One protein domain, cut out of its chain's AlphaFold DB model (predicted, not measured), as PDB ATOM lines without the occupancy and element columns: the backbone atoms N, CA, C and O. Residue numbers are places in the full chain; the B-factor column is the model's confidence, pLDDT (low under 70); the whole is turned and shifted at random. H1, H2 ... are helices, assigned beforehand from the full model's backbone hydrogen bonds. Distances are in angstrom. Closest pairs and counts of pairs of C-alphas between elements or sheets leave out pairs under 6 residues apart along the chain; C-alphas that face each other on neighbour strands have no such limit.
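What this domain is: This is residues 41 to 133 of the 135 residues of an uncharacterized protein of Clostridium beijerinckii (UniProt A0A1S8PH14). What would one see first? Four helices make an up-and-down bundle, each running against the one before it in the chain, with long H1 and H4 side by side and the shorter H2 and H3 along them, so that contacts run round a ring from H1 to H2 to H3 to H4 and back to H1. H2 slants over H1, and the long link of residues 65 to 76 loops out beyond the end of H1 before turning back to H2. What are the numbers? The printed part has 93 residues with four named helices, H1, H2, H3 and H4 along the chain, and no named strand: it is all helix. It is compact, with a radius of gyration of the C-alphas of 13.4 A, yet elongated, spanning 45 by 24 by 17 A.

How they stand to each other: What does the longest helix touch? H1, residues 41 to 64, touches H4, residues 112 to 131, at a shallow tilt of 6 degrees, opposite ways; their closest C-alphas, of Val 63 and Glu 112, are 6.7 A apart. H1 also touches H2, residues 77 to 89, at a steep tilt of 41 degrees, opposite ways, with the C-alphas of Ala 55 and Tyr 79 closest at 5.8 A; the two are a helical hairpin. Where does the remaining helix stand? H3, residues 92 to 102, touches H4 at a shallow tilt of 24 degrees, opposite ways, with the C-alphas of Val 94 and Ser 125 closest at 5.9 A; they form a helical hairpin. H2 and H3, also a helical hairpin, touch at a shallow tilt of 23 degrees, opposite ways, H2 with residues 83 to 87 alone; the C-alphas of Tyr 87 and Arg 95 are closest at 5.6 A. Which pairs stay apart? H1 and H3 are apart, and so are H2 and H4. How do the backbones look? Every O i to N i+4 pair is within hydrogen-bond range in H2, H3 and H4, and 18 of 20 in H1.

Where its parts are: Where does the longest helix run? H1 begins with C-alpha 41 at (136.458, 23.601, -62.422) and ends with C-alpha 64 at (168.923, 15.800, -53.392), 34.6 A away, with a kink of 25 degrees near residue 58. How long are the others? H2 is 18.7 A from first to last C-alpha, H3 is 14.9 A and H4 is 28.7 A; C-alpha 131, where H4 ends, is at (139.663, 26.718, -49.753).

The domain as a whole: How large is it? The two C-alphas farthest apart, of Glu 68 and Phe 133, are 45.0 A apart, and those of Phe 41 and Phe 133 are 10.2 A apart. How are the helices linked? The printed part has no cut; the link from H1 to H2 is long, from H2 to H3 tight and from H3 to H4 short. Where is confidence low? The mean pLDDT of the printed part is 83.3, and residues 65 to 75 and 106 to 110 are under 70.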
ATOM      1  N   PHE A  41     135.246  22.789 -62.455       91.62
ATOM      2  CA  PHE A  41     136.458  23.601 -62.422       91.62
ATOM      3  C   PHE A  41     137.259  23.380 -61.133       91.62
ATOM      4  O   PHE A  41     138.472  23.196 -61.191       91.62
ATOM      5  N   TYR A  42     136.594  23.354 -59.976       90.50
ATOM      6  CA  TYR A  42     137.243  23.104 -58.690       90.50
ATOM      7  C   TYR A  42     137.891  21.719 -58.636       90.50
ATOM      8  O   TYR A  42     139.032  21.573 -58.194       90.50
ATOM      9  N   LYS A  43     137.179  20.699 -59.123       93.12
ATOM     10  CA  LYS A  43     137.697  19.334 -59.194       93.12
ATOM     11  C   LYS A  43     138.936  19.252 -60.083       93.12
ATOM     12  O   LYS A  43     139.938  18.686 -59.656       93.12
ATOM     13  N   ASP A  44     138.880  19.835 -61.276       93.69
ATOM     14  CA  ASP A  44     139.999  19.832 -62.222       93.69
ATOM     15  C   ASP A  44     141.195  20.614 -61.659       93.69
ATOM     16  O   ASP A  44     142.340  20.173 -61.756       93.69
ATOM     17  N   LYS A  45     140.937  21.743 -60.989       94.94
ATOM     18  CA  LYS A  45     141.964  22.529 -60.300       94.94
ATOM     19  C   LYS A  45     142.643  21.729 -59.187       94.94
ATOM     20  O   LYS A  45     143.869  21.725 -59.093       94.94
ATOM     21  N   SER A  46     141.860  21.021 -58.374       95.12
ATOM     22  CA  SER A  46     142.376  20.156 -57.312       95.12
ATOM     23  C   SER A  46     143.218  19.002 -57.863       95.12
ATOM     24  O   SER A  46     144.287  18.735 -57.316       95.12
ATOM     25  N   ASP A  47     142.789  18.369 -58.959       95.81
ATOM     26  CA  ASP A  47     143.551  17.310 -59.637       95.81
ATOM     27  C   ASP A  47     144.910  17.820 -60.130       95.81
ATOM     28  O   ASP A  47     145.946  17.213 -59.857       95.81
ATOM     29  N   ILE A  48     144.936  18.987 -60.782       95.69
ATOM     30  CA  ILE A  48     146.185  19.591 -61.264       95.69
ATOM     31  C   ILE A  48     147.134  19.898 -60.098       95.69
ATOM     32  O   ILE A  48     148.321  19.586 -60.190       95.69
ATOM     33  N   TYR A  49     146.635  20.442 -58.984       95.75
ATOM     34  CA  TYR A  49     147.459  20.690 -57.794       95.75
ATOM     35  C   TYR A  49     148.017  19.407 -57.185       95.75
ATOM     36  O   TYR A  49     149.194  19.362 -56.839       95.75
ATOM     37  N   GLN A  50     147.224  18.339 -57.106       94.62
ATOM     38  CA  GLN A  50     147.716  17.043 -56.630       94.62
ATOM     39  C   GLN A  50     148.806  16.485 -57.547       94.62
ATOM     40  O   GLN A  50     149.854  16.056 -57.068       94.62
ATOM     41  N   ARG A  51     148.602  16.551 -58.866       93.69
ATOM     42  CA  ARG A  51     149.600  16.128 -59.856       93.69
ATOM     43  C   ARG A  51     150.880  16.948 -59.764       93.69
ATOM     44  O   ARG A  51     151.960  16.390 -59.907       93.69
ATOM     45  N   PHE A  52     150.776  18.245 -59.492       92.94
ATOM     46  CA  PHE A  52     151.939  19.093 -59.255       92.94
ATOM     47  C   PHE A  52     152.680  18.718 -57.972       92.94
ATOM     48  O   PHE A  52     153.903  18.614 -57.984       92.94
ATOM     49  N   CYS A  53     151.953  18.436 -56.888       91.19
ATOM     50  CA  CYS A  53     152.552  17.954 -55.647       91.19
ATOM     51  C   CYS A  53     153.303  16.630 -55.835       91.19
ATOM     52  O   CYS A  53     154.372  16.464 -55.261       91.19
ATOM     53  N   LEU A  54     152.780  15.713 -56.653       89.12
ATOM     54  CA  LEU A  54     153.483  14.477 -57.018       89.12
ATOM     55  C   LEU A  54     154.701  14.761 -57.905       89.12
ATOM     56  O   LEU A  54     155.753  14.162 -57.727       89.12
ATOM     57  N   ALA A  55     154.595  15.721 -58.823       86.38
ATOM     58  CA  ALA A  55     155.711  16.126 -59.673       86.38
ATOM     59  C   ALA A  55     156.878  16.744 -58.873       86.38
ATOM     60  O   ALA A  55     158.013  16.718 -59.354       86.38
ATOM     61  N   PHE A  56     156.646  17.236 -57.646       84.06
ATOM     62  CA  PHE A  56     157.747  17.604 -56.751       84.06
ATOM     63  C   PHE A  56     158.660  16.427 -56.425       84.06
ATOM     64  O   PHE A  56     159.836  16.677 -56.231       84.06
ATOM     65  N   GLU A  57     158.197  15.175 -56.419       78.06
ATOM     66  CA  GLU A  57     159.075  14.019 -56.169       78.06
ATOM     67  C   GLU A  57     160.179  13.915 -57.235       78.06
ATOM     68  O   GLU A  57     161.327  13.591 -56.932       78.06
ATOM     69  N   THR A  58     159.856  14.264 -58.487       74.31
ATOM     70  CA  THR A  58     160.850  14.346 -59.567       74.31
ATOM     71  C   THR A  58     161.856  15.459 -59.295       74.31
ATOM     72  O   THR A  58     163.057  15.267 -59.469       74.31
ATOM     73  N   LEU A  59     161.387  16.613 -58.818       76.50
ATOM     74  CA  LEU A  59     162.267  17.732 -58.503       76.50
ATOM     75  C   LEU A  59     163.113  17.469 -57.249       76.50
ATOM     76  O   LEU A  59     164.280  17.834 -57.219       76.50
ATOM     77  N   ASP A  60     162.556  16.784 -56.251       78.94
ATOM     78  CA  ASP A  60     163.248  16.356 -55.036       78.94
ATOM     79  C   ASP A  60     164.446  15.480 -55.400       78.94
ATOM     80  O   ASP A  60     165.546  15.727 -54.915       78.94
ATOM     81  N   SER A  61     164.258  14.501 -56.294       73.44
ATOM     82  CA  SER A  61     165.365  13.654 -56.753       73.44
ATOM     83  C   SER A  61     166.491  14.473 -57.391       73.44
ATOM     84  O   SER A  61     167.654  14.257 -57.079       73.44
ATOM     85  N   TRP A  62     166.158  15.498 -58.183       72.44
ATOM     86  CA  TRP A  62     167.149  16.394 -58.784       72.44
ATOM     87  C   TRP A  62     167.870  17.287 -57.759       72.44
ATOM     88  O   TRP A  62     169.069  17.519 -57.886       72.44
ATOM     89  N   VAL A  63     167.163  17.794 -56.742       73.81
ATOM     90  CA  VAL A  63     167.758  18.653 -55.700       73.81
ATOM     91  C   VAL A  63     168.656  17.856 -54.747       73.81
ATOM     92  O   VAL A  63     169.665  18.389 -54.283       73.81
ATOM     93  N   HIS A  64     168.296  16.603 -54.449       71.19
ATOM     94  CA  HIS A  64     168.923  15.800 -53.392       71.19
ATOM     95  C   HIS A  64     169.965  14.781 -53.895       71.19
ATOM     96  O   HIS A  64     170.860  14.424 -53.124       71.19
ATOM     97  N   ASP A  65     169.927  14.343 -55.162       66.50
ATOM     98  CA  ASP A  65     170.950  13.443 -55.724       66.50
ATOM     99  C   ASP A  65     172.183  14.217 -56.223       66.50
ATOM    100  O   ASP A  65     172.321  14.602 -57.382       66.50
ATOM    101  N   LEU A  66     173.137  14.410 -55.309       54.94
ATOM    102  CA  LEU A  66     174.449  15.030 -55.549       54.94
ATOM    103  C   LEU A  66     175.509  14.080 -56.148       54.94
ATOM    104  O   LEU A  66     176.662  14.485 -56.302       54.94
ATOM    105  N   ASN A  67     175.168  12.828 -56.470       51.09
ATOM    106  CA  ASN A  67     176.141  11.823 -56.899       51.09
ATOM    107  C   ASN A  67     175.785  11.207 -58.259       51.09
ATOM    108  O   ASN A  67     174.770  10.543 -58.402       51.09
ATOM    109  N   GLU A  68     176.728  11.360 -59.193       45.84
ATOM    110  CA  GLU A  68     176.864  10.646 -60.471       45.84
ATOM    111  C   GLU A  68     176.003  11.138 -61.650       45.84
ATOM    112  O   GLU A  68     174.863  10.741 -61.832       45.84
ATOM    113  N   ASN A  69     176.637  11.925 -62.533       46.66
ATOM    114  CA  ASN A  69     176.364  11.976 -63.979       46.66
ATOM    115  C   ASN A  69     174.885  12.008 -64.410       46.66
ATOM    116  O   ASN A  69     174.508  11.334 -65.369       46.66
ATOM    117  N   ILE A  70     174.048  12.815 -63.756       54.44
ATOM    118  CA  ILE A  70     172.770  13.191 -64.357       54.44
ATOM    119  C   ILE A  70     173.116  14.182 -65.464       54.44
ATOM    120  O   ILE A  70     173.491  15.321 -65.191       54.44
ATOM    121  N   ASP A  71     173.064  13.725 -66.713       49.78
ATOM    122  CA  ASP A  71     173.123  14.573 -67.899       49.78
ATOM    123  C   ASP A  71     172.019  15.650 -67.814       49.78
ATOM    124  O   ASP A  71     170.886  15.430 -68.219       49.78
ATOM    125  N   ASN A  72     172.364  16.781 -67.192       51.12
ATOM    126  CA  ASN A  72     171.972  18.188 -67.371       51.12
ATOM    127  C   ASN A  72     170.586  18.583 -67.930       51.12
ATOM    128  O   ASN A  72     170.451  19.709 -68.408       51.12
ATOM    129  N   GLU A  73     169.541  17.765 -67.845       55.56
ATOM    130  CA  GLU A  73     168.167  18.235 -68.056       55.56
ATOM    131  C   GLU A  73     167.406  18.230 -66.724       55.56
ATOM    132  O   GLU A  73     166.941  17.184 -66.274       55.56
ATOM    133  N   PRO A  74     167.279  19.397 -66.062       53.41
ATOM    134  CA  PRO A  74     166.796  19.485 -64.684       53.41
ATOM    135  C   PRO A  74     165.305  19.145 -64.539       53.41
ATOM    136  O   PRO A  74     164.793  19.034 -63.429       53.41
ATOM    137  N   LEU A  75     164.570  19.049 -65.652       68.50
ATOM    138  CA  LEU A  75     163.113  19.054 -65.670       68.50
ATOM    139  C   LEU A  75     162.618  18.133 -66.779       68.50
ATOM    140  O   LEU A  75     162.748  18.446 -67.963       68.50
ATOM    141  N   SER A  76     162.003  17.012 -66.407       75.00
ATOM    142  CA  SER A  76     161.323  16.168 -67.384       75.00
ATOM    143  C   SER A  76     160.245  16.978 -68.121       75.00
ATOM    144  O   SER A  76     159.596  17.864 -67.553       75.00
ATOM    145  N   ASN A  77     159.997  16.654 -69.394       80.75
ATOM    146  CA  ASN A  77     158.888  17.253 -70.151       80.75
ATOM    147  C   ASN A  77     157.542  17.101 -69.421       80.75
ATOM    148  O   ASN A  77     156.655  17.945 -69.553       80.75
ATOM    149  N   GLU A  78     157.393  16.034 -68.635       82.06
ATOM    150  CA  GLU A  78     156.228  15.800 -67.790       82.06
ATOM    151  C   GLU A  78     156.106  16.842 -66.674       82.06
ATOM    152  O   GLU A  78     155.054  17.476 -66.565       82.06
ATOM    153  N   TYR A  79     157.182  17.101 -65.920       85.62
ATOM    154  CA  TYR A  79     157.194  18.154 -64.905       85.62
ATOM    155  C   TYR A  79     156.857  19.515 -65.521       85.62
ATOM    156  O   TYR A  79     155.972  20.214 -65.030       85.62
ATOM    157  N   LEU A  80     157.502  19.880 -66.636       86.88
ATOM    158  CA  LEU A  80     157.279  21.172 -67.299       86.88
ATOM    159  C   LEU A  80     155.824  21.358 -67.734       86.88
ATOM    160  O   LEU A  80     155.276  22.460 -67.636       86.88
ATOM    161  N   ASN A  81     155.188  20.294 -68.221       89.81
ATOM    162  CA  ASN A  81     153.785  20.333 -68.613       89.81
ATOM    163  C   ASN A  81     152.871  20.518 -67.402       89.81
ATOM    164  O   ASN A  81     151.972  21.359 -67.449       89.81
ATOM    165  N   ILE A  82     153.110  19.784 -66.312       91.75
ATOM    166  CA  ILE A  82     152.321  19.922 -65.083       91.75
ATOM    167  C   ILE A  82     152.534  21.314 -64.478       91.75
ATOM    168  O   ILE A  82     151.556  21.980 -64.161       91.75
ATOM    169  N   HIS A  83     153.769  21.818 -64.425       91.12
ATOM    170  CA  HIS A  83     154.087  23.170 -63.961       91.12
ATOM    171  C   HIS A  83     153.319  24.247 -64.740       91.12
ATOM    172  O   HIS A  83     152.694  25.122 -64.142       91.12
ATOM    173  N   LYS A  84     153.305  24.175 -66.078       91.75
ATOM    174  CA  LYS A  84     152.544  25.114 -66.923       91.75
ATOM    175  C   LYS A  84     151.040  25.035 -66.672       91.75
ATOM    176  O   LYS A  84     150.384  26.071 -66.602       91.75
ATOM    177  N   LEU A  85     150.491  23.826 -66.543       94.44
ATOM    178  CA  LEU A  85     149.070  23.636 -66.241       94.44
ATOM    179  C   LEU A  85     148.713  24.251 -64.891       94.44
ATOM    180  O   LEU A  85     147.761  25.024 -64.811       94.44
ATOM    181  N   THR A  86     149.518  23.976 -63.869       95.38
ATOM    182  CA  THR A  86     149.386  24.574 -62.542       95.38
ATOM    183  C   THR A  86     149.444  26.091 -62.621       95.38
ATOM    184  O   THR A  86     148.565  26.753 -62.081       95.38
ATOM    185  N   TYR A  87     150.403  26.664 -63.344       95.50
ATOM    186  CA  TYR A  87     150.521  28.114 -63.499       95.50
ATOM    187  C   TYR A  87     149.250  28.753 -64.085       95.50
ATOM    188  O   TYR A  87     148.765  29.768 -63.580       95.50
ATOM    189  N   LEU A  88     148.668  28.133 -65.117       95.38
ATOM    190  CA  LEU A  88     147.474  28.638 -65.807       95.38
ATOM    191  C   LEU A  88     146.222  28.659 -64.922       95.38
ATOM    192  O   LEU A  88     145.412  29.578 -65.025       95.38
ATOM    193  N   ILE A  89     146.052  27.648 -64.071       94.44
ATOM    194  CA  ILE A  89     144.860  27.477 -63.218       94.44
ATOM    195  C   ILE A  89     145.007  28.113 -61.826       94.44
ATOM    196  O   ILE A  89     144.027  28.236 -61.083       94.44
ATOM    197  N   SER A  90     146.223  28.540 -61.489       95.12
ATOM    198  CA  SER A  90     146.579  29.132 -60.204       95.12
ATOM    199  C   SER A  90     146.111  30.568 -60.026       95.12
ATOM    200  O   SER A  90     145.943  31.305 -61.001       95.12
ATOM    201  N   ASN A  91     145.939  30.980 -58.769       94.62
ATOM    202  CA  ASN A  91     145.853  32.392 -58.404       94.62
ATOM    203  C   ASN A  91     147.235  33.084 -58.487       94.62
ATOM    204  O   ASN A  91     148.258  32.445 -58.736       94.62
ATOM    205  N   ASP A  92     147.265  34.400 -58.282       96.00
ATOM    206  CA  ASP A  92     148.495  35.189 -58.428       96.00
ATOM    207  C   ASP A  92     149.560  34.857 -57.365       96.00
ATOM    208  O   ASP A  92     150.755  34.940 -57.649       96.00
ATOM    209  N   GLU A  93     149.150  34.436 -56.164       95.75
ATOM    210  CA  GLU A  93     150.073  34.047 -55.090       95.75
ATOM    211  C   GLU A  93     150.833  32.769 -55.463       95.75
ATOM    212  O   GLU A  93     152.064  32.761 -55.471       95.75
ATOM    213  N   VAL A  94     150.115  31.719 -55.871       96.25
ATOM    214  CA  VAL A  94     150.732  30.468 -56.325       96.25
ATOM    215  C   VAL A  94     151.606  30.727 -57.553       96.25
ATOM    216  O   VAL A  94     152.733  30.242 -57.592       96.25
ATOM    217  N   ARG A  95     151.161  31.537 -58.528       96.69
ATOM    218  CA  ARG A  95     151.992  31.887 -59.699       96.69
ATOM    219  C   ARG A  95     153.302  32.561 -59.307       96.69
ATOM    220  O   ARG A  95     154.338  32.187 -59.838       96.69
ATOM    221  N   THR A  96     153.267  33.491 -58.355       96.62
ATOM    222  CA  THR A  96     154.473  34.181 -57.871       96.62
ATOM    223  C   THR A  96     155.475  33.192 -57.274       96.62
ATOM    224  O   THR A  96     156.666  33.259 -57.571       96.62
ATOM    225  N   LEU A  97     154.998  32.230 -56.480       95.00
ATOM    226  CA  LEU A  97     155.851  31.196 -55.889       95.00
ATOM    227  C   LEU A  97     156.398  30.217 -56.943       95.00
ATOM    228  O   LEU A  97     157.540  29.769 -56.845       95.00
ATOM    229  N   LEU A  98     155.609  29.898 -57.975       93.38
ATOM    230  CA  LEU A  98     156.058  29.092 -59.116       93.38
ATOM    231  C   LEU A  98     157.108  29.822 -59.967       93.38
ATOM    232  O   LEU A  98     158.061  29.194 -60.432       93.38
ATOM    233  N   ASP A  99     156.966  31.136 -60.147       92.94
ATOM    234  CA  ASP A  99     157.962  31.976 -60.820       92.94
ATOM    235  C   ASP A  99     159.273  32.014 -60.018       92.94
ATOM    236  O   ASP A  99     160.360  31.881 -60.589       92.94
ATOM    237  N   GLU A 100     159.185  32.119 -58.687       90.44
ATOM    238  CA  GLU A 100     160.350  32.027 -57.806       90.44
ATOM    239  C   GLU A 100     161.044  30.668 -57.944       90.44
ATOM    240  O   GLU A 100     162.256  30.632 -58.178       90.44
ATOM    241  N   LEU A 101     160.286  29.566 -57.900       87.62
ATOM    242  CA  LEU A 101     160.804  28.206 -58.085       87.62
ATOM    243  C   LEU A 101     161.502  28.066 -59.440       87.62
ATOM    244  O   LEU A 101     162.641  27.603 -59.509       87.62
ATOM    245  N   SER A 102     160.856  28.546 -60.501       86.31
ATOM    246  CA  SER A 102     161.387  28.495 -61.863       86.31
ATOM    247  C   SER A 102     162.677  29.298 -62.025       86.31
ATOM    248  O   SER A 102     163.576  28.885 -62.754       86.31
ATOM    249  N   SER A 103     162.830  30.405 -61.291       85.19
ATOM    250  CA  SER A 103     164.048  31.232 -61.313       85.19
ATOM    251  C   SER A 103     165.305  30.510 -60.808       85.19
ATOM    252  O   SER A 103     166.417  31.044 -60.902       85.19
ATOM    253  N   HIS A 104     165.143  29.337 -60.194       77.50
ATOM    254  CA  HIS A 104     166.236  28.511 -59.704       77.50
ATOM    255  C   HIS A 104     166.656  27.409 -60.678       77.50
ATOM    256  O   HIS A 104     167.737  26.861 -60.489       77.50
ATOM    257  N   PHE A 105     165.876  27.131 -61.725       73.31
ATOM    258  CA  PHE A 105     166.190  26.078 -62.696       73.31
ATOM    259  C   PHE A 105     167.426  26.385 -63.547       73.31
ATOM    260  O   PHE A 105     168.178  25.477 -63.882       73.31
ATOM    261  N   ASP A 106     167.695  27.665 -63.816       64.94
ATOM    262  CA  ASP A 106     168.892  28.103 -64.549       64.94
ATOM    263  C   ASP A 106     170.120  28.304 -63.640       64.94
ATOM    264  O   ASP A 106     171.177  28.756 -64.089       64.94
ATOM    265  N   LYS A 107     169.995  28.031 -62.332       64.31
ATOM    266  CA  LYS A 107     171.076  28.225 -61.358       64.31
ATOM    267  C   LYS A 107     171.777  26.892 -61.073       64.31
ATOM    268  O   LYS A 107     171.115  25.872 -60.935       64.31
ATOM    269  N   PRO A 108     173.111  26.899 -60.890       55.66
ATOM    270  CA  PRO A 108     173.905  25.678 -60.730       55.66
ATOM    271  C   PRO A 108     173.596  24.877 -59.455       55.66
ATOM    272  O   PRO A 108     174.008  23.730 -59.353       55.66
ATOM    273  N   ALA A 109     172.903  25.473 -58.482       59.84
ATOM    274  CA  ALA A 109     172.331  24.769 -57.340       59.84
ATOM    275  C   ALA A 109     171.243  25.636 -56.693       59.84
ATOM    276  O   ALA A 109     171.467  26.819 -56.400       59.84
ATOM    277  N   ILE A 110     170.077  25.052 -56.424       68.12
ATOM    278  CA  ILE A 110     169.142  25.605 -55.443       68.12
ATOM    279  C   ILE A 110     169.634  25.217 -54.045       68.12
ATOM    280  O   ILE A 110     170.108  24.108 -53.823       68.12
ATOM    281  N   ASN A 111     169.572  26.141 -53.086       76.88
ATOM    282  CA  ASN A 111     169.847  25.784 -51.697       76.88
ATOM    283  C   ASN A 111     168.707  24.883 -51.201       76.88
ATOM    284  O   ASN A 111     167.563  25.331 -51.181       76.88
ATOM    285  N   GLU A 112     169.031  23.663 -50.783       79.69
ATOM    286  CA  GLU A 112     168.077  22.651 -50.307       79.69
ATOM    287  C   GLU A 112     167.095  23.201 -49.257       79.69
ATOM    288  O   GLU A 112     165.883  23.053 -49.376       79.69
ATOM    289  N   GLY A 113     167.597  23.948 -48.267       81.75
ATOM    290  CA  GLY A 113     166.755  24.563 -47.242       81.75
ATOM    291  C   GLY A 113     165.780  25.602 -47.802       81.75
ATOM    292  O   GLY A 113     164.639  25.680 -47.347       81.75
ATOM    293  N   LYS A 114     166.193  26.384 -48.808       83.56
ATOM    294  CA  LYS A 114     165.294  27.320 -49.506       83.56
ATOM    295  C   LYS A 114     164.262  26.587 -50.357       83.56
ATOM    296  O   LYS A 114     163.108  26.996 -50.366       83.56
ATOM    297  N   TYR A 115     164.669  25.512 -51.027       86.75
ATOM    298  CA  TYR A 115     163.769  24.669 -51.807       86.75
ATOM    299  C   TYR A 115     162.653  24.077 -50.936       86.75
ATOM    300  O   TYR A 115     161.477  24.231 -51.254       86.75
ATOM    301  N   GLU A 116     162.999  23.494 -49.787       88.00
ATOM    302  CA  GLU A 116     162.025  22.902 -48.862       88.00
ATOM    303  C   GLU A 116     161.050  23.934 -48.273       88.00
ATOM    304  O   GLU A 116     159.875  23.632 -48.039       88.00
ATOM    305  N   ILE A 117     161.513  25.165 -48.034       91.44
ATOM    306  CA  ILE A 117     160.640  26.273 -47.619       91.44
ATOM    307  C   ILE A 117     159.673  26.618 -48.751       91.44
ATOM    308  O   ILE A 117     158.461  26.620 -48.535       91.44
ATOM    309  N   LEU A 118     160.192  26.833 -49.960       91.12
ATOM    310  CA  LEU A 118     159.400  27.233 -51.118       91.12
ATOM    311  C   LEU A 118     158.352  26.173 -51.486       91.12
ATOM    312  O   LEU A 118     157.188  26.493 -51.704       91.12
ATOM    313  N   LYS A 119     158.724  24.889 -51.452       91.69
ATOM    314  CA  LYS A 119     157.808  23.756 -51.636       91.69
ATOM    315  C   LYS A 119     156.646  23.798 -50.644       91.69
ATOM    316  O   LYS A 119     155.485  23.669 -51.038       91.69
ATOM    317  N   LYS A 120     156.931  24.011 -49.354       93.69
ATOM    318  CA  LYS A 120     155.891  24.124 -48.317       93.69
ATOM    319  C   LYS A 120     154.979  25.321 -48.552       93.69
ATOM    320  O   LYS A 120     153.769  25.189 -48.376       93.69
ATOM    321  N   GLU A 121     155.533  26.464 -48.941       95.88
ATOM    322  CA  GLU A 121     154.757  27.673 -49.226       95.88
ATOM    323  C   GLU A 121     153.851  27.497 -50.445       95.88
ATOM    324  O   GLU A 121     152.668  27.829 -50.360       95.88
ATOM    325  N   ILE A 122     154.347  26.875 -51.518       95.31
ATOM    326  CA  ILE A 122     153.549  26.544 -52.705       95.31
ATOM    327  C   ILE A 122     152.371  25.646 -52.321       95.31
ATOM    328  O   ILE A 122     151.221  25.982 -52.603       95.31
ATOM    329  N   ILE A 123     152.628  24.538 -51.616       94.81
ATOM    330  CA  ILE A 123     151.573  23.604 -51.185       94.81
ATOM    331  C   ILE A 123     150.558  24.311 -50.278       94.81
ATOM    332  O   ILE A 123     149.348  24.086 -50.377       94.81
ATOM    333  N   LYS A 124     151.022  25.181 -49.380       95.56
ATOM    334  CA  LYS A 124     150.150  25.947 -48.485       95.56
ATOM    335  C   LYS A 124     149.258  26.917 -49.264       95.56
ATOM    336  O   LYS A 124     148.051  26.930 -49.029       95.56
ATOM    337  N   SER A 125     149.820  27.684 -50.198       96.25
ATOM    338  CA  SER A 125     149.067  28.643 -51.016       96.25
ATOM    339  C   SER A 125     148.071  27.935 -51.941       96.25
ATOM    340  O   SER A 125     146.915  28.341 -52.015       96.25
ATOM    341  N   MET A 126     148.438  26.788 -52.524       95.62
ATOM    342  CA  MET A 126     147.513  25.935 -53.286       95.62
ATOM    343  C   MET A 126     146.306  25.484 -52.459       95.62
ATOM    344  O   MET A 126     145.171  25.524 -52.934       95.62
ATOM    345  N   ASN A 127     146.530  25.076 -51.207       94.19
ATOM    346  CA  ASN A 127     145.441  24.699 -50.309       94.19
ATOM    347  C   ASN A 127     144.534  25.887 -49.967       94.19
ATOM    348  O   ASN A 127     143.317  25.720 -49.929       94.19
ATOM    349  N   TYR A 128     145.092  27.078 -49.743       94.56
ATOM    350  CA  TYR A 128     144.285  28.278 -49.509       94.56
ATOM    351  C   TYR A 128     143.484  28.692 -50.737       94.56
ATOM    352  O   TYR A 128     142.307  29.024 -50.614       94.56
ATOM    353  N   ASP A 129     144.094  28.621 -51.915       93.56
ATOM    354  CA  ASP A 129     143.425  28.883 -53.181       93.56
ATOM    355  C   ASP A 129     142.232  27.938 -53.365       93.56
ATOM    356  O   ASP A 129     141.127  28.401 -53.621       93.56
ATOM    357  N   LEU A 130     142.392  26.635 -53.102       91.94
ATOM    358  CA  LEU A 130     141.271  25.687 -53.107       91.94
ATOM    359  C   LEU A 130     140.209  26.023 -52.044       91.94
ATOM    360  O   LEU A 130     139.015  26.012 -52.333       91.94
ATOM    361  N   GLN A 131     140.610  26.370 -50.821       89.25
ATOM    362  CA  GLN A 131     139.663  26.718 -49.753       89.25
ATOM    363  C   GLN A 131     138.869  27.994 -50.042       89.25
ATOM    364  O   GLN A 131     137.740  28.114 -49.571       89.25
ATOM    365  N   SER A 132     139.417  28.921 -50.830       82.06
ATOM    366  CA  SER A 132     138.723  30.155 -51.211       82.06
ATOM    367  C   SER A 132     137.446  29.913 -52.023       82.06
ATOM    368  O   SER A 132     136.575  30.772 -52.035       82.06
ATOM    369  N   PHE A 133     137.294  28.731 -52.632       70.25
ATOM    370  CA  PHE A 133     136.077  28.331 -53.345       70.25
ATOM    371  C   PHE A 133     134.992  27.734 -52.436       70.25
ATOM    372  O   PHE A 133     133.860  27.564 -52.883       70.25
TER     373      PHE A 133